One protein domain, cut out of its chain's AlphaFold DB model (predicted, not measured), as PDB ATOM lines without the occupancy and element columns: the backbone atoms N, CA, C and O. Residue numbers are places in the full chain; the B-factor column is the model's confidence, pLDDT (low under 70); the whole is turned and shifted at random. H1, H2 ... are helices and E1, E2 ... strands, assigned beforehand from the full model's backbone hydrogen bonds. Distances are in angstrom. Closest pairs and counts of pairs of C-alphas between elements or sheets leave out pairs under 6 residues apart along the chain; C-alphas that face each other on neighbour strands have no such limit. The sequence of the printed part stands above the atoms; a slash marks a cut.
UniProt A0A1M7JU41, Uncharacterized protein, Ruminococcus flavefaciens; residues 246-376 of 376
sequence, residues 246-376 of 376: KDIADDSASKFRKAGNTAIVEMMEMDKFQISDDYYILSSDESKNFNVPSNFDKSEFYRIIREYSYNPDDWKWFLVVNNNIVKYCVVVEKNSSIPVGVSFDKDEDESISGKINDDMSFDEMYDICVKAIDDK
ATOM      1  N   LYS A 246     141.805 111.136 130.794       78.81
ATOM      2  CA  LYS A 246     141.908 112.050 129.670       78.81
ATOM      3  C   LYS A 246     142.427 111.382 128.399       78.81
ATOM      4  O   LYS A 246     141.783 111.539 127.379       78.81
ATOM      5  N   ASP A 247     143.484 110.581 128.456       75.06
ATOM      6  CA  ASP A 247     144.013 109.849 127.299       75.06
ATOM      7  C   ASP A 247     142.987 108.840 126.762       75.06
ATOM      8  O   ASP A 247     142.784 108.766 125.555       75.06
ATOM      9  N   ILE A 248     142.261 108.128 127.638       75.81
ATOM     10  CA  ILE A 248     141.145 107.256 127.214       75.81
ATOM     11  C   ILE A 248     140.065 108.078 126.505       75.81
ATOM     12  O   ILE A 248     139.564 107.684 125.450       75.81
ATOM     13  N   ALA A 249     139.680 109.211 127.093       84.69
ATOM     14  CA  ALA A 249     138.657 110.074 126.529       84.69
ATOM     15  C   ALA A 249     139.109 110.686 125.189       84.69
ATOM     16  O   ALA A 249     138.326 110.715 124.240       84.69
ATOM     17  N   ASP A 250     140.364 111.117 125.074       88.38
ATOM     18  CA  ASP A 250     140.969 111.680 123.862       88.38
ATOM     19  C   ASP A 250     141.112 110.618 122.762       88.38
ATOM     20  O   ASP A 250     140.804 110.876 121.592       88.38
ATOM     21  N   ASP A 251     141.481 109.387 123.122       85.31
ATOM     22  CA  ASP A 251     141.497 108.244 122.210       85.31
ATOM     23  C   ASP A 251     140.094 107.904 121.708       85.31
ATOM     24  O   ASP A 251     139.900 107.646 120.513       85.31
ATOM     25  N   SER A 252     139.096 107.937 122.591       88.81
ATOM     26  CA  SER A 252     137.692 107.799 122.209       88.81
ATOM     27  C   SER A 252     137.278 108.923 121.258       88.81
ATOM     28  O   SER A 252     136.773 108.629 120.172       88.81
ATOM     29  N   ALA A 253     137.573 110.188 121.567       92.94
ATOM     30  CA  ALA A 253     137.306 111.318 120.673       92.94
ATOM     31  C   ALA A 253     137.983 111.145 119.305       92.94
ATOM     32  O   ALA A 253     137.377 111.404 118.264       92.94
ATOM     33  N   SER A 254     139.212 110.630 119.273       91.19
ATOM     34  CA  SER A 254     139.944 110.322 118.040       91.19
ATOM     35  C   SER A 254     139.253 109.231 117.218       91.19
ATOM     36  O   SER A 254     139.118 109.362 115.996       91.19
ATOM     37  N   LYS A 255     138.761 108.171 117.869       89.69
ATOM     38  CA  LYS A 255     137.986 107.097 117.226       89.69
ATOM     39  C   LYS A 255     136.665 107.623 116.666       89.69
ATOM     40  O   LYS A 255     136.375 107.364 115.500       89.69
ATOM     41  N   PHE A 256     135.914 108.417 117.429       94.94
ATOM     42  CA  PHE A 256     134.684 109.059 116.952       94.94
ATOM     43  C   PHE A 256     134.939 110.014 115.786       94.94
ATOM     44  O   PHE A 256     134.206 109.982 114.800       94.94
ATOM     45  N   ARG A 257     136.013 110.810 115.833       94.75
ATOM     46  CA  ARG A 257     136.416 111.687 114.724       94.75
ATOM     47  C   ARG A 257     136.701 110.895 113.450       94.75
ATOM     48  O   ARG A 257     136.258 111.279 112.368       94.75
ATOM     49  N   LYS A 258     137.439 109.785 113.559       93.00
ATOM     50  CA  LYS A 258     137.727 108.888 112.428       93.00
ATOM     51  C   LYS A 258     136.450 108.238 111.900       93.00
ATOM     52  O   LYS A 258     136.224 108.293 110.698       93.00
ATOM     53  N   ALA A 259     135.597 107.712 112.781       93.12
ATOM     54  CA  ALA A 259     134.307 107.134 112.408       93.12
ATOM     55  C   ALA A 259     133.405 108.157 111.698       93.12
ATOM     56  O   ALA A 259     132.799 107.833 110.684       93.12
ATOM     57  N   GLY A 260     133.368 109.408 112.170       95.12
ATOM     58  CA  GLY A 260     132.622 110.490 111.525       95.12
ATOM     59  C   GLY A 260     133.144 110.834 110.133       95.12
ATOM     60  O   GLY A 260     132.347 110.996 109.215       95.12
ATOM     61  N   ASN A 261     134.466 110.872 109.945       93.81
ATOM     62  CA  ASN A 261     135.051 111.036 108.613       93.81
ATOM     63  C   ASN A 261     134.701 109.859 107.689       93.81
ATOM     64  O   ASN A 261     134.281 110.090 106.558       93.81
ATOM     65  N   THR A 262     134.809 108.615 108.170       93.12
ATOM     66  CA  THR A 262     134.396 107.423 107.409       93.12
ATOM     67  C   THR A 262     132.925 107.506 107.008       93.12
ATOM     68  O   THR A 262     132.602 107.306 105.842       93.12
ATOM     69  N   ALA A 263     132.042 107.879 107.938       93.94
ATOM     70  CA  ALA A 263     130.614 108.008 107.674       93.94
ATOM     71  C   ALA A 263     130.308 109.065 106.606       93.94
ATOM     72  O   ALA A 263     129.509 108.809 105.709       93.94
ATOM     73  N   ILE A 264     130.970 110.225 106.648       93.06
ATOM     74  CA  ILE A 264     130.795 111.261 105.623       93.06
ATOM     75  C   ILE A 264     131.260 110.760 104.247       93.06
ATOM     76  O   ILE A 264     130.532 110.931 103.269       93.06
ATOM     77  N   VAL A 265     132.427 110.112 104.168       92.19
ATOM     78  CA  VAL A 265     132.961 109.566 102.907       92.19
ATOM     79  C   VAL A 265     132.021 108.514 102.322       92.19
ATOM     80  O   VAL A 265     131.656 108.612 101.152       92.19
ATOM     81  N   GLU A 266     131.563 107.554 103.126       92.56
ATOM     82  CA  GLU A 266     130.619 106.531 102.668       92.56
ATOM     83  C   GLU A 266     129.294 107.139 102.197       92.56
ATOM     84  O   GLU A 266     128.765 106.757 101.154       92.56
ATOM     85  N   MET A 267     128.761 108.133 102.916       91.62
ATOM     86  CA  MET A 267     127.547 108.830 102.488       91.62
ATOM     87  C   MET A 267     127.733 109.557 101.153       91.62
ATOM     88  O   MET A 267     126.799 109.585 100.349       91.62
ATOM     89  N   MET A 268     128.914 110.125 100.900       89.12
ATOM     90  CA  MET A 268     129.243 110.735  99.609       89.12
ATOM     91  C   MET A 268     129.344 109.685  98.495       89.12
ATOM     92  O   MET A 268     128.808 109.905  97.413       89.12
ATOM     93  N   GLU A 269     129.962 108.529  98.752       89.88
ATOM     94  CA  GLU A 269     130.035 107.418  97.785       89.88
ATOM     95  C   GLU A 269     128.658 106.819  97.458       89.88
ATOM     96  O   GLU A 269     128.439 106.324  96.353       89.88
ATOM     97  N   MET A 270     127.714 106.890  98.399       87.06
ATOM     98  CA  MET A 270     126.327 106.453  98.216       87.06
ATOM     99  C   MET A 270     125.416 107.518  97.579       87.06
ATOM    100  O   MET A 270     124.203 107.305  97.527       87.06
ATOM    101  N   ASP A 271     125.950 108.668  97.146       84.19
ATOM    102  CA  ASP A 271     125.185 109.840  96.681       84.19
ATOM    103  C   ASP A 271     124.143 110.350  97.712       84.19
ATOM    104  O   ASP A 271     123.170 111.025  97.363       84.19
ATOM    105  N   LYS A 272     124.332 110.038  99.002       79.75
ATOM    106  CA  LYS A 272     123.454 110.444 100.118       79.75
ATOM    107  C   LYS A 272     123.856 111.772 100.750       79.75
ATOM    108  O   LYS A 272     123.110 112.316 101.562       79.75
ATOM    109  N   PHE A 273     125.022 112.296 100.393       82.31
ATOM    110  CA  PHE A 273     125.476 113.609 100.818       82.31
ATOM    111  C   PHE A 273     126.367 114.242  99.750       82.31
ATOM    112  O   PHE A 273     127.142 113.561  99.082       82.31
ATOM    113  N   GLN A 274     126.232 115.552  99.568       79.88
ATOM    114  CA  GLN A 274     127.051 116.333  98.645       79.88
ATOM    115  C   GLN A 274     127.955 117.271  99.432       79.88
ATOM    116  O   GLN A 274     127.631 117.634 100.558       79.88
ATOM    117  N   ILE A 275     129.050 117.687  98.797       75.06
ATOM    118  CA  ILE A 275     130.034 118.591  99.387       75.06
ATOM    119  C   ILE A 275     129.341 119.840  99.948       75.06
ATOM    120  O   ILE A 275     128.676 120.565  99.206       75.06
ATOM    121  N   SER A 276     129.523 120.089 101.242       77.31
ATOM    122  CA  SER A 276     129.173 121.340 101.914       77.31
ATOM    123  C   SER A 276     130.438 122.036 102.410       77.31
ATOM    124  O   SER A 276     131.272 121.406 103.061       77.31
ATOM    125  N   ASP A 277     130.557 123.332 102.114       80.88
ATOM    126  CA  ASP A 277     131.642 124.198 102.597       80.88
ATOM    127  C   ASP A 277     131.323 124.830 103.966       80.88
ATOM    128  O   ASP A 277     132.176 125.492 104.559       80.88
ATOM    129  N   ASP A 278     130.107 124.622 104.477       87.19
ATOM    130  CA  ASP A 278     129.627 125.235 105.710       87.19
ATOM    131  C   ASP A 278     130.159 124.503 106.947       87.19
ATOM    132  O   ASP A 278     130.584 123.343 106.898       87.19
ATOM    133  N   TYR A 279     130.148 125.197 108.082       92.75
ATOM    134  CA  TYR A 279     130.367 124.566 109.379       92.75
ATOM    135  C   TYR A 279     129.045 124.059 109.947       92.75
ATOM    136  O   TYR A 279     128.050 124.788 109.968       92.75
ATOM    137  N   TYR A 280     129.051 122.841 110.477       94.94
ATOM    138  CA  TYR A 280     127.901 122.262 111.165       94.94
ATOM    139  C   TYR A 280     128.327 121.318 112.288       94.94
ATOM    140  O   TYR A 280     129.468 120.852 112.330       94.94
ATOM    141  N   ILE A 281     127.406 121.045 113.214       97.06
ATOM    142  CA  ILE A 281     127.617 120.132 114.339       97.06
ATOM    143  C   ILE A 281     126.648 118.958 114.241       97.06
ATOM    144  O   ILE A 281     125.436 119.152 114.130       97.06
ATOM    145  N   LEU A 282     127.194 117.745 114.332       97.19
ATOM    146  CA  LEU A 282     126.440 116.507 114.526       97.19
ATOM    147  C   LEU A 282     126.693 115.981 115.936       97.19
ATOM    148  O   LEU A 282     127.842 115.799 116.326       97.19
ATOM    149  N   SER A 283     125.635 115.725 116.695       97.31
ATOM    150  CA  SER A 283     125.701 115.316 118.100       97.31
ATOM    151  C   SER A 283     124.990 113.986 118.331       97.31
ATOM    152  O   SER A 283     124.010 113.677 117.655       97.31
ATOM    153  N   SER A 284     125.443 113.217 119.323       95.88
ATOM    154  CA  SER A 284     124.733 112.041 119.849       95.88
ATOM    155  C   SER A 284     123.326 112.379 120.351       95.88
ATOM    156  O   SER A 284     122.447 111.524 120.375       95.88
ATOM    157  N   ASP A 285     123.131 113.627 120.788       95.69
ATOM    158  CA  ASP A 285     121.823 114.203 121.075       95.69
ATOM    159  C   ASP A 285     121.372 114.994 119.845       95.69
ATOM    160  O   ASP A 285     121.871 116.090 119.587       95.69
ATOM    161  N   GLU A 286     120.422 114.445 119.086       94.50
ATOM    162  CA  GLU A 286     119.953 115.063 117.844       94.50
ATOM    163  C   GLU A 286     119.386 116.478 118.022       94.50
ATOM    164  O   GLU A 286     119.362 117.240 117.050       94.50
ATOM    165  N   SER A 287     118.937 116.842 119.230       95.81
ATOM    166  CA  SER A 287     118.457 118.196 119.531       95.81
ATOM    167  C   SER A 287     119.584 119.234 119.582       95.81
ATOM    168  O   SER A 287     119.325 120.426 119.422       95.81
ATOM    169  N   LYS A 288     120.832 118.775 119.733       96.50
ATOM    170  CA  LYS A 288     122.073 119.558 119.668       96.50
ATOM    171  C   LYS A 288     122.756 119.481 118.295       96.50
ATOM    172  O   LYS A 288     123.941 119.770 118.161       96.50
ATOM    173  N   ASN A 289     122.038 119.056 117.259       97.56
ATOM    174  CA  ASN A 289     122.516 119.239 115.893       97.56
ATOM    175  C   ASN A 289     122.412 120.718 115.512       97.56
ATOM    176  O   ASN A 289     121.387 121.354 115.759       97.56
ATOM    177  N   PHE A 290     123.450 121.252 114.873       97.31
ATOM    178  CA  PHE A 290     123.542 122.677 114.571       97.31
ATOM    179  C   PHE A 290     123.965 122.917 113.125       97.31
ATOM    180  O   PHE A 290     124.935 122.324 112.665       97.31
ATOM    181  N   ASN A 291     123.229 123.775 112.413       95.25
ATOM    182  CA  ASN A 291     123.480 124.152 111.015       95.25
ATOM    183  C   ASN A 291     123.666 122.972 110.029       95.25
ATOM    184  O   ASN A 291     124.343 123.093 109.015       95.25
ATOM    185  N   VAL A 292     123.081 121.803 110.323       93.81
ATOM    186  CA  VAL A 292     123.236 120.607 109.480       93.81
ATOM    187  C   VAL A 292     122.570 120.838 108.114       93.81
ATOM    188  O   VAL A 292     121.390 121.210 108.086       93.81
ATOM    189  N   PRO A 293     123.266 120.582 106.985       91.50
ATOM    190  CA  PRO A 293     122.698 120.760 105.653       91.50
ATOM    191  C   PRO A 293     121.388 119.990 105.471       91.50
ATOM    192  O   PRO A 293     121.267 118.829 105.859       91.50
ATOM    193  N   SER A 294     120.393 120.606 104.828       89.69
ATOM    194  CA  SER A 294     119.056 120.007 104.687       89.69
ATOM    195  C   SER A 294     119.035 118.707 103.876       89.69
ATOM    196  O   SER A 294     118.077 117.943 103.967       89.69
ATOM    197  N   ASN A 295     120.056 118.476 103.048       87.81
ATOM    198  CA  ASN A 295     120.244 117.261 102.255       87.81
ATOM    199  C   ASN A 295     121.070 116.181 102.979       87.81
ATOM    200  O   ASN A 295     121.317 115.138 102.384       87.81
ATOM    201  N   PHE A 296     121.518 116.416 104.215       91.50
ATOM    202  CA  PHE A 296     122.299 115.450 104.982       91.50
ATOM    203  C   PHE A 296     121.393 114.350 105.558       91.50
ATOM    204  O   PHE A 296     120.521 114.617 106.392       91.50
ATOM    205  N   ASP A 297     121.608 113.096 105.152       93.44
ATOM    206  CA  ASP A 297     120.897 111.942 105.717       93.44
ATOM    207  C   ASP A 297     121.454 111.574 107.103       93.44
ATOM    208  O   ASP A 297     122.302 110.695 107.266       93.44
ATOM    209  N   LYS A 298     120.952 112.267 108.129       93.31
ATOM    210  CA  LYS A 298     121.333 112.033 109.530       93.31
ATOM    211  C   LYS A 298     121.126 110.580 109.960       93.31
ATOM    212  O   LYS A 298     121.958 110.039 110.681       93.31
ATOM    213  N   SER A 299     120.028 109.951 109.535       93.75
ATOM    214  CA  SER A 299     119.704 108.581 109.947       93.75
ATOM    215  C   SER A 299     120.784 107.610 109.483       93.75
ATOM    216  O   SER A 299     121.212 106.746 110.252       93.75
ATOM    217  N   GLU A 300     121.233 107.762 108.238       94.12
ATOM    218  CA  GLU A 300     122.312 106.942 107.702       94.12
ATOM    219  C   GLU A 300     123.646 107.235 108.389       94.12
ATOM    220  O   GLU A 300     124.347 106.300 108.770       94.12
ATOM    221  N   PHE A 301     123.960 108.508 108.633       94.94
ATOM    222  CA  PHE A 301     125.169 108.887 109.362       94.94
ATOM    223  C   PHE A 301     125.262 108.187 110.724       94.94
ATOM    224  O   PHE A 301     126.260 107.531 111.025       94.94
ATOM    225  N   TYR A 302     124.204 108.262 111.538       94.50
ATOM    226  CA  TYR A 302     124.182 107.619 112.855       94.50
ATOM    227  C   TYR A 302     124.237 106.088 112.771       94.50
ATOM    228  O   TYR A 302     124.767 105.451 113.682       94.50
ATOM    229  N   ARG A 303     123.708 105.477 111.700       93.44
ATOM    230  CA  ARG A 303     123.873 104.035 111.449       93.44
ATOM    231  C   ARG A 303     125.347 103.692 111.233       93.44
ATOM    232  O   ARG A 303     125.837 102.790 111.899       93.44
ATOM    233  N   ILE A 304     126.043 104.434 110.374       91.38
ATOM    234  CA  ILE A 304     127.455 104.180 110.055       91.38
ATOM    235  C   ILE A 304     128.348 104.446 111.276       91.38
ATOM    236  O   ILE A 304     129.217 103.637 111.590       91.38
ATOM    237  N   ILE A 305     128.089 105.510 112.048       92.06
ATOM    238  CA  ILE A 305     128.788 105.739 113.325       92.06
ATOM    239  C   ILE A 305     128.672 104.517 114.240       92.06
ATOM    240  O   ILE A 305     129.683 104.083 114.786       92.06
ATOM    241  N   ARG A 306     127.481 103.920 114.375       89.44
ATOM    242  CA  ARG A 306     127.279 102.703 115.184       89.44
ATOM    243  C   ARG A 306     128.049 101.481 114.706       89.44
ATOM    244  O   ARG A 306     128.350 100.621 115.523       89.44
ATOM    245  N   GLU A 307     128.384 101.411 113.427       87.12
ATOM    246  CA  GLU A 307     129.164 100.307 112.864       87.12
ATOM    247  C   GLU A 307     130.673 100.492 113.071       87.12
ATOM    248  O   GLU A 307     131.389  99.507 113.244       87.12
ATOM    249  N   TYR A 308     131.156 101.739 113.091       82.81
ATOM    250  CA  TYR A 308     132.592 102.053 113.139       82.81
ATOM    251  C   TYR A 308     133.109 102.589 114.477       82.81
ATOM    252  O   TYR A 308     134.323 102.696 114.661       82.81
ATOM    253  N   SER A 309     132.228 102.944 115.412       79.62
ATOM    254  CA  SER A 309     132.611 103.353 116.766       79.62
ATOM    255  C   SER A 309     132.312 102.244 117.771       79.62
ATOM    256  O   SER A 309     131.308 101.543 117.671       79.62
ATOM    257  N   TYR A 310     133.205 102.070 118.746       69.25
ATOM    258  CA  TYR A 310     133.007 101.112 119.828       69.25
ATOM    259  C   TYR A 310     132.014 101.700 120.837       69.25
ATOM    260  O   TYR A 310     132.283 102.751 121.414       69.25
ATOM    261  N   ASN A 311     130.871 101.034 121.016       77.69
ATOM    262  CA  ASN A 311     129.806 101.390 121.959       77.69
ATOM    263  C   ASN A 311     129.393 102.878 121.959       77.69
ATOM    264  O   ASN A 311     129.437 103.532 123.002       77.69
ATOM    265  N   PRO A 312     128.948 103.466 120.834       83.44
ATOM    266  CA  PRO A 312     128.616 104.891 120.799       83.44
ATOM    267  C   PRO A 312     127.478 105.311 121.719       83.44
ATOM    268  O   PRO A 312     127.365 106.489 122.057       83.44
ATOM    269  N   ASP A 313     126.638 104.361 122.116       85.12
ATOM    270  CA  ASP A 313     125.522 104.607 123.016       85.12
ATOM    271  C   ASP A 313     125.982 104.843 124.464       85.12
ATOM    272  O   ASP A 313     125.246 105.478 125.223       85.12
ATOM    273  N   ASP A 314     127.212 104.459 124.820       87.12
ATOM    274  CA  ASP A 314     127.809 104.709 126.138       87.12
ATOM    275  C   ASP A 314     128.383 106.131 126.259       87.12
ATOM    276  O   ASP A 314     128.660 106.606 127.358       87.12
ATOM    277  N   TRP A 315     128.494 106.869 125.149       90.94
ATOM    278  CA  TRP A 315     129.131 108.186 125.106       90.94
ATOM    279  C   TRP A 315     128.144 109.287 124.709       90.94
ATOM    280  O   TRP A 315     127.244 109.098 123.888       90.94
ATOM    281  N   LYS A 316     128.309 110.473 125.295       95.44
ATOM    282  CA  LYS A 316     127.849 111.722 124.683       95.44
ATOM    283  C   LYS A 316     128.961 112.212 123.778       95.44
ATOM    284  O   LYS A 316     130.117 112.230 124.197       95.44
ATOM    285  N   TRP A 317     128.623 112.627 122.569       96.31
ATOM    286  CA  TRP A 317     129.613 113.110 121.620       96.31
ATOM    287  C   TRP A 317     129.043 114.197 120.721       96.31
ATOM    288  O   TRP A 317     127.844 114.215 120.445       96.31
ATOM    289  N   PHE A 318     129.901 115.096 120.250       97.69
ATOM    290  CA  PHE A 318     129.589 115.956 119.114       97.69
ATOM    291  C   PHE A 318     130.793 116.094 118.183       97.69
ATOM    292  O   PHE A 318     131.947 115.955 118.591       97.69
ATOM    293  N   LEU A 319     130.497 116.340 116.913       96.75
ATOM    294  CA  LEU A 319     131.443 116.450 115.813       96.75
ATOM    295  C   LEU A 319     131.234 117.801 115.142       96.75
ATOM    296  O   LEU A 319     130.132 118.073 114.672       96.75
ATOM    297  N   VAL A 320     132.280 118.621 115.065       95.25
ATOM    298  CA  VAL A 320     132.280 119.827 114.231       95.25
ATOM    299  C   VAL A 320     132.833 119.456 112.869       95.25
ATOM    300  O   VAL A 320     133.962 118.967 112.750       95.25
ATOM    301  N   VAL A 321     132.035 119.696 111.841       93.94
ATOM    302  CA  VAL A 321     132.355 119.353 110.463       93.94
ATOM    303  C   VAL A 321     132.490 120.624 109.649       93.94
ATOM    304  O   VAL A 321     131.672 121.533 109.773       93.94
ATOM    305  N   ASN A 322     133.520 120.675 108.810       91.56
ATOM    306  CA  ASN A 322     133.668 121.696 107.786       91.56
ATOM    307  C   ASN A 322     134.311 121.100 106.539       91.56
ATOM    308  O   ASN A 322     135.226 120.282 106.646       91.56
ATOM    309  N   ASN A 323     133.825 121.508 105.364       88.38
ATOM    310  CA  ASN A 323     134.265 120.960 104.083       88.38
ATOM    311  C   ASN A 323     134.215 119.418 104.072       88.38
ATOM    312  O   ASN A 323     135.120 118.745 103.582       88.38
ATOM    313  N   ASN A 324     133.162 118.856 104.683       88.56
ATOM    314  CA  ASN A 324     132.926 117.409 104.821       88.56
ATOM    315  C   ASN A 324     134.033 116.652 105.578       88.56
ATOM    316  O   ASN A 324     134.153 115.436 105.462       88.56
ATOM    317  N   ILE A 325     134.842 117.362 106.363       90.62
ATOM    318  CA  ILE A 325     135.874 116.788 107.221       90.62
ATOM    319  C   ILE A 325     135.505 117.095 108.664       90.62
ATOM    320  O   ILE A 325     135.224 118.242 109.021       90.62
ATOM    321  N   VAL A 326     135.534 116.077 109.519       93.62
ATOM    322  CA  VAL A 326     135.403 116.273 110.960       93.62
ATOM    323  C   VAL A 326     136.672 116.942 111.479       93.62
ATOM    324  O   VAL A 326     137.726 116.306 111.610       93.62
ATOM    325  N   LYS A 327     136.551 118.234 111.780       92.00
ATOM    326  CA  LYS A 327     137.627 119.084 112.296       92.00
ATOM    327  C   LYS A 327     137.846 118.903 113.783       92.00
ATOM    328  O   LYS A 327     138.980 118.993 114.247       92.00
ATOM    329  N   TYR A 328     136.774 118.616 114.509       91.19
ATOM    330  CA  TYR A 328     136.812 118.517 115.954       91.19
ATOM    331  C   TYR A 328     135.803 117.493 116.462       91.19
ATOM    332  O   TYR A 328     134.693 117.399 115.937       91.19
ATOM    333  N   CYS A 329     136.192 116.725 117.473       95.25
ATOM    334  CA  CYS A 329     135.319 115.807 118.184       95.25
ATOM    335  C   CYS A 329     135.495 115.985 119.686       95.25
ATOM    336  O   CYS A 329     136.624 116.057 120.170       95.25
ATOM    337  N   VAL A 330     134.371 116.002 120.397       95.12
ATOM    338  CA  VAL A 330     134.322 115.994 121.859       95.12
ATOM    339  C   VAL A 330     133.501 114.815 122.314       95.12
ATOM    340  O   VAL A 330     132.438 114.556 121.743       95.12
ATOM    341  N   VAL A 331     133.968 114.133 123.354       94.12
ATOM    342  CA  VAL A 331     133.262 113.006 123.960       94.12
ATOM    343  C   VAL A 331     133.269 113.102 125.479       94.12
ATOM    344  O   VAL A 331     134.197 113.629 126.086       94.12
ATOM    345  N   VAL A 332     132.238 112.556 126.108       92.06
ATOM    346  CA  VAL A 332     132.231 112.252 127.542       92.06
ATOM    347  C   VAL A 332     131.418 110.984 127.764       92.06
ATOM    348  O   VAL A 332     130.333 110.824 127.199       92.06
ATOM    349  N   GLU A 333     131.945 110.055 128.553       86.94
ATOM    350  CA  GLU A 333     131.242 108.812 128.859       86.94
ATOM    351  C   GLU A 333     130.016 109.112 129.739       86.94
ATOM    352  O   GLU A 333     130.059 109.911 130.682       86.94
ATOM    353  N   LYS A 334     128.874 108.505 129.413       82.94
ATOM    354  CA  LYS A 334     127.636 108.692 130.171       82.94
ATOM    355  C   LYS A 334     127.792 108.069 131.555       82.94
ATOM    356  O   LYS A 334     128.241 106.940 131.692       82.94
ATOM    357  N   ASN A 335     127.323 108.780 132.580       75.19
ATOM    358  CA  ASN A 335     127.323 108.313 133.974       75.19
ATOM    359  C   ASN A 335     128.722 107.992 134.536       75.19
ATOM    360  O   ASN A 335     128.835 107.244 135.505       75.19
ATOM    361  N   SER A 336     129.766 108.568 133.942       65.56
ATOM    362  CA  SER A 336     131.159 108.354 134.315       65.56
ATOM    363  C   SER A 336     131.790 109.635 134.852       65.56
ATOM    364  O   SER A 336     131.343 110.740 134.541       65.56
ATOM    365  N   SER A 337     132.837 109.484 135.661       63.62
ATOM    366  CA  SER A 337     133.705 110.579 136.111       63.62
ATOM    367  C   SER A 337     134.917 110.787 135.193       63.62
ATOM    368  O   SER A 337     135.850 111.504 135.554       63.62
ATOM    369  N   ILE A 338     134.948 110.126 134.029       66.50
ATOM    370  CA  ILE A 338     135.959 110.362 132.995       66.50
ATOM    371  C   ILE A 338     135.866 111.827 132.517       66.50
ATOM    372  O   ILE A 338     134.759 112.306 132.249       66.50
ATOM    373  N   PRO A 339     136.998 112.559 132.440       80.00
ATOM    374  CA  PRO A 339     137.030 113.930 131.954       80.00
ATOM    375  C   PRO A 339     136.638 113.991 130.476       80.00
ATOM    376  O   PRO A 339     136.576 112.982 129.773       80.00
ATOM    377  N   VAL A 340     136.364 115.198 129.994       88.00
ATOM    378  CA  VAL A 340     136.000 115.406 128.595       88.00
ATOM    379  C   VAL A 340     137.183 115.048 127.696       88.00
ATOM    380  O   VAL A 340     138.299 115.524 127.897       88.00
ATOM    381  N   GLY A 341     136.919 114.202 126.707       90.81
ATOM    382  CA  GLY A 341     137.872 113.826 125.676       90.81
ATOM    383  C   GLY A 341     137.740 114.725 124.463       90.81
ATOM    384  O   GLY A 341     136.622 115.039 124.046       90.81
ATOM    385  N   VAL A 342     138.864 115.107 123.874       91.94
ATOM    386  CA  VAL A 342     138.922 116.003 122.720       91.94
ATOM    387  C   VAL A 342     139.853 115.450 121.649       91.94
ATOM    388  O   VAL A 342     140.908 114.886 121.925       91.94
ATOM    389  N   SER A 343     139.464 115.602 120.387       92.12
ATOM    390  CA  SER A 343     140.327 115.266 119.259       92.12
ATOM    391  C   SER A 343     140.176 116.260 118.128       92.12
ATOM    392  O   SER A 343     139.064 116.557 117.684       92.12
ATOM    393  N   PHE A 344     141.315 116.704 117.610       89.62
ATOM    394  CA  PHE A 344     141.391 117.684 116.542       89.62
ATOM    395  C   PHE A 344     141.967 117.083 115.253       89.62
ATOM    396  O   PHE A 344     142.693 116.080 115.250       89.62
ATOM    397  N   ASP A 345     141.592 117.680 114.126       84.69
ATOM    398  CA  ASP A 345     142.254 117.448 112.845       84.69
ATOM    399  C   ASP A 345     143.614 118.149 112.780       84.69
ATOM    400  O   ASP A 345     143.814 119.150 113.443       84.69
ATOM    401  N   LYS A 346     144.562 117.651 111.977       69.38
ATOM    402  CA  LYS A 346     145.921 118.237 111.923       69.38
ATOM    403  C   LYS A 346     145.938 119.672 111.389       69.38
ATOM    404  O   LYS A 346     146.837 120.434 111.729       69.38
ATOM    405  N   ASP A 347     144.946 120.010 110.573       69.06
ATOM    406  CA  ASP A 347     144.675 121.367 110.110       69.06
ATOM    407  C   ASP A 347     143.643 122.012 111.049       69.06
ATOM    408  O   ASP A 347     142.499 122.266 110.652       69.06
ATOM    409  N   GLU A 348     144.021 122.168 112.323       65.25
ATOM    410  CA  GLU A 348     143.146 122.699 113.369       65.25
ATOM    411  C   GLU A 348     142.617 124.086 113.008       65.25
ATOM    412  O   GLU A 348     143.350 124.971 112.563       65.25
ATOM    413  N   ASP A 349     141.327 124.296 113.252       70.94
ATOM    414  CA  ASP A 349     140.735 125.619 113.168       70.94
ATOM    415  C   ASP A 349     140.970 126.370 114.483       70.94
ATOM    416  O   ASP A 349     140.203 126.226 115.441       70.94
ATOM    417  N   GLU A 350     142.018 127.198 114.513       74.94
ATOM    418  CA  GLU A 350     142.415 127.991 115.688       74.94
ATOM    419  C   GLU A 350     141.280 128.881 116.234       74.94
ATOM    420  O   GLU A 350     141.287 129.240 117.413       74.94
ATOM    421  N   SER A 351     140.274 129.223 115.414       73.62
ATOM    422  CA  SER A 351     139.122 130.020 115.860       73.62
ATOM    423  C   SER A 351     138.204 129.275 116.838       73.62
ATOM    424  O   SER A 351     137.432 129.924 117.563       73.62
ATOM    425  N   ILE A 352     138.317 127.942 116.870       77.38
ATOM    426  CA  ILE A 352     137.624 127.023 117.775       77.38
ATOM    427  C   ILE A 352     138.623 126.423 118.771       77.38
ATOM    428  O   ILE A 352     138.432 126.600 119.974       77.38
ATOM    429  N   SER A 353     139.703 125.776 118.308       76.81
ATOM    430  CA  SER A 353     140.622 125.043 119.197       76.81
ATOM    431  C   SER A 353     141.325 125.958 120.204       76.81
ATOM    432  O   SER A 353     141.427 125.609 121.376       76.81
ATOM    433  N   GLY A 354     141.674 127.189 119.816       77.88
ATOM    434  CA  GLY A 354     142.301 128.169 120.710       77.88
ATOM    435  C   GLY A 354     141.394 128.716 121.823       77.88
ATOM    436  O   GLY A 354     141.866 129.456 122.687       77.88
ATOM    437  N   LYS A 355     140.093 128.396 121.808       82.75
ATOM    438  CA  LYS A 355     139.121 128.813 122.834       82.75
ATOM    439  C   LYS A 355     138.749 127.692 123.799       82.75
ATOM    440  O   LYS A 355     138.051 127.974 124.768       82.75
ATOM    441  N   ILE A 356     139.179 126.461 123.537       83.06
ATOM    442  CA  ILE A 356     138.837 125.282 124.330       83.06
ATOM    443  C   ILE A 356     140.019 124.923 125.232       83.06
ATOM    444  O   ILE A 356     141.175 125.069 124.840       83.06
ATOM    445  N   ASN A 357     139.735 124.479 126.455       81.44
ATOM    446  CA  ASN A 357     140.737 123.938 127.369       81.44
ATOM    447  C   ASN A 357     140.208 122.677 128.068       81.44
ATOM    448  O   ASN A 357     138.999 122.455 128.103       81.44
ATOM    449  N   ASP A 358     141.119 121.880 128.625       73.12
ATOM    450  CA  ASP A 358     140.805 120.574 129.225       73.12
ATOM    451  C   ASP A 358     139.933 120.654 130.496       73.12
ATOM    452  O   ASP A 358     139.353 119.645 130.891       73.12
ATOM    453  N   ASP A 359     139.791 121.836 131.110       76.94
ATOM    454  CA  ASP A 359     138.968 122.046 132.310       76.94
ATOM    455  C   ASP A 359     137.493 122.354 131.982       76.94
ATOM    456  O   ASP A 359     136.658 122.448 132.886       76.94
ATOM    457  N   MET A 360     137.151 122.544 130.703       87.06
ATOM    458  CA  MET A 360     135.786 122.861 130.283       87.06
ATOM    459  C   MET A 360     134.871 121.638 130.320       87.06
ATOM    460  O   MET A 360     135.245 120.520 129.963       87.06
ATOM    461  N   SER A 361     133.609 121.869 130.666       90.56
ATOM    462  CA  SER A 361     132.565 120.862 130.519       90.56
ATOM    463  C   SER A 361     132.199 120.628 129.049       90.56
ATOM    464  O   SER A 361     132.371 121.487 128.182       90.56
ATOM    465  N   PHE A 362     131.612 119.461 128.775       93.44
ATOM    466  CA  PHE A 362     131.118 119.089 127.445       93.44
ATOM    467  C   PHE A 362     130.169 120.146 126.852       93.44
ATOM    468  O   PHE A 362     130.248 120.461 125.665       93.44
ATOM    469  N   ASP A 363     129.287 120.712 127.683       94.69
ATOM    470  CA  ASP A 363     128.310 121.714 127.252       94.69
ATOM    471  C   ASP A 363     128.965 123.082 126.991       94.69
ATOM    472  O   ASP A 363     128.631 123.729 126.002       94.69
ATOM    473  N   GLU A 364     129.955 123.492 127.794       94.12
ATOM    474  CA  GLU A 364     130.724 124.721 127.535       94.12
ATOM    475  C   GLU A 364     131.493 124.640 126.210       94.12
ATOM    476  O   GLU A 364     131.473 125.588 125.421       94.12
ATOM    477  N   MET A 365     132.129 123.496 125.928       94.94
ATOM    478  CA  MET A 365     132.812 123.276 124.649       94.94
ATOM    479  C   MET A 365     131.835 123.319 123.469       94.94
ATOM    480  O   MET A 365     132.158 123.891 122.424       94.94
ATOM    481  N   TYR A 366     130.642 122.738 123.627       96.19
ATOM    482  CA  TYR A 366     129.589 122.781 122.613       96.19
ATOM    483  C   TYR A 366     129.142 124.222 122.327       96.19
ATOM    484  O   TYR A 366     129.134 124.640 121.167       96.19
ATOM    485  N   ASP A 367     128.847 125.010 123.364       95.75
ATOM    486  CA  ASP A 367     128.389 126.397 123.221       95.75
ATOM    487  C   ASP A 367     129.451 127.295 122.559       95.75
ATOM    488  O   ASP A 367     129.124 128.155 121.735       95.75
ATOM    489  N   ILE A 368     130.735 127.072 122.864       93.69
ATOM    490  CA  ILE A 368     131.854 127.751 122.193       93.69
ATOM    491  C   ILE A 368     131.876 127.420 120.700       93.69
ATOM    492  O   ILE A 368     132.054 128.329 119.884       93.69
ATOM    493  N   CYS A 369     131.687 126.147 120.340       93.69
ATOM    494  CA  CYS A 369     131.658 125.718 118.943       93.69
ATOM    495  C   CYS A 369     130.474 126.342 118.200       93.69
ATOM    496  O   CYS A 369     130.680 126.920 117.138       93.69
ATOM    497  N   VAL A 370     129.265 126.296 118.769       95.25
ATOM    498  CA  VAL A 370     128.069 126.927 118.183       95.25
ATOM    499  C   VAL A 370     128.316 128.409 117.922       95.25
ATOM    500  O   VAL A 370     128.158 128.872 116.795       95.25
ATOM    501  N   LYS A 371     128.800 129.142 118.930       93.81
ATOM    502  CA  LYS A 371     129.084 130.571 118.795       93.81
ATOM    503  C   LYS A 371     130.148 130.860 117.734       93.81
ATOM    504  O   LYS A 371     130.007 131.800 116.963       93.81
ATOM    505  N   ALA A 372     131.217 130.067 117.693       90.62
ATOM    506  CA  ALA A 372     132.281 130.240 116.707       90.62
ATOM    507  C   ALA A 372     131.819 129.948 115.271       90.62
ATOM    508  O   ALA A 372     132.408 130.488 114.337       90.62
ATOM    509  N   ILE A 373     130.798 129.105 115.099       91.50
ATOM    510  CA  ILE A 373     130.161 128.840 113.807       91.50
ATOM    511  C   ILE A 373     129.214 129.983 113.428       91.50
ATOM    512  O   ILE A 373     129.274 130.433 112.294       91.50
ATOM    513  N   ASP A 374     128.401 130.486 114.362       90.75
ATOM    514  CA  ASP A 374     127.494 131.628 114.133       90.75
ATOM    515  C   ASP A 374     128.226 132.935 113.779       90.75
ATOM    516  O   ASP A 374     127.673 133.799 113.097       90.75
ATOM    517  N   ASP A 375     129.459 133.102 114.262       86.19
ATOM    518  CA  ASP A 375     130.293 134.277 113.988       86.19
ATOM    519  C   ASP A 375     130.940 134.253 112.575       86.19
ATOM    520  O   ASP A 375     131.631 135.214 112.213       86.19
ATOM    521  N   LYS A 376     130.756 133.178 111.792       81.19
ATOM    522  CA  LYS A 376     131.284 133.003 110.423       81.19
ATOM    523  C   LYS A 376     130.200 133.215 109.373       81.19
ATOM    524  O   LYS A 376     130.543 133.826 108.333       81.19
TER     525      LYS A 376
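This is residues 246 to 376 of the 376 residues of an uncharacterized protein of Ruminococcus flavefaciens (UniProt A0A1M7JU41). A twisted sheet of four antiparallel strands makes the middle layer, with the long helix H1 slanting over one face and H4 over the other. H2 packs on H1, and the very short H3 packs on H4. The printed part has 131 residues, with four named helices and four named strands in the order H1 E1 H2 E2 E3 E4 H3 H4; the sheet's order is E1 E2 E3 E4, and the class is mixed, helices and strands. The whole is compact, with a radius of gyration of the C-alphas of 13.6 A and spans of 40 by 34 by 28 A.

The strands are E1, residues 279 to 283, E2, residues 315 to 322 and 22.4 A long, E3, residues 325 to 333 and 23.5 A, and E4, residues 341 to 344. H1, residues 246 to 269, is 34.3 A long and begins with C-alpha 246 at (141.908, 112.050, 129.670). H2 is residues 298 to 308, 15.5 A, and H3 residues 350 to 353. H4, residues 362 to 374, is 18.6 A long and ends with C-alpha 374 at (127.494, 131.628, 114.133).

E2, E3 and E4 form a meander, each strand the antiparallel neighbour of the one before, in two hairpins. N 318 and O 330 of E2 and E3 are 3.0 A apart, N 329 and O 343 of E3 and E4 2.9 A, and N 282 and O 319 of E1 and E2 3.0 A, within hydrogen-bond range. E3 bends by 55 degrees at residue 328. H1 and H4 are on opposite faces, making three layers, helices on both faces of a sheet. H1, at a height over the sheet of 7.6 A, runs slantwise to the strands, at 43 degrees to E3 on the local plane; its closest C-alphas to E3 are Ala 253 and Val 331, 5.5 A. H4, at a height of 9.4 A, runs along the strands, at 17 degrees to E2 on the local plane; the closest C-alphas of the two are Val 320 and Cys 369, 7.6 A. H2 touches H1 at residues 256 to 267 alone, closest at the C-alphas of Ala 259 and Tyr 308, 5.4 A, at a steep tilt of 56 degrees, opposite ways. H3 only grazes the sheet with residues 352 to 353 and touches residues 368 to 372 of H4, closest at the C-alphas of Ile 352 and Cys 369, 6.2 A. Every O i to N i+4 pair is within hydrogen-bond range in H1, H2 and H4; H3 is too short for one.

The C-alphas farthest apart, of Asp 271 and Ser 337, are 40.3 A apart. The printed part has no cut, and the link from E1 to H2, 14 residues, is long. The mean pLDDT of the printed part is 88.0; residue 310 and residues 336 to 338 and 346 to 348 are under 70.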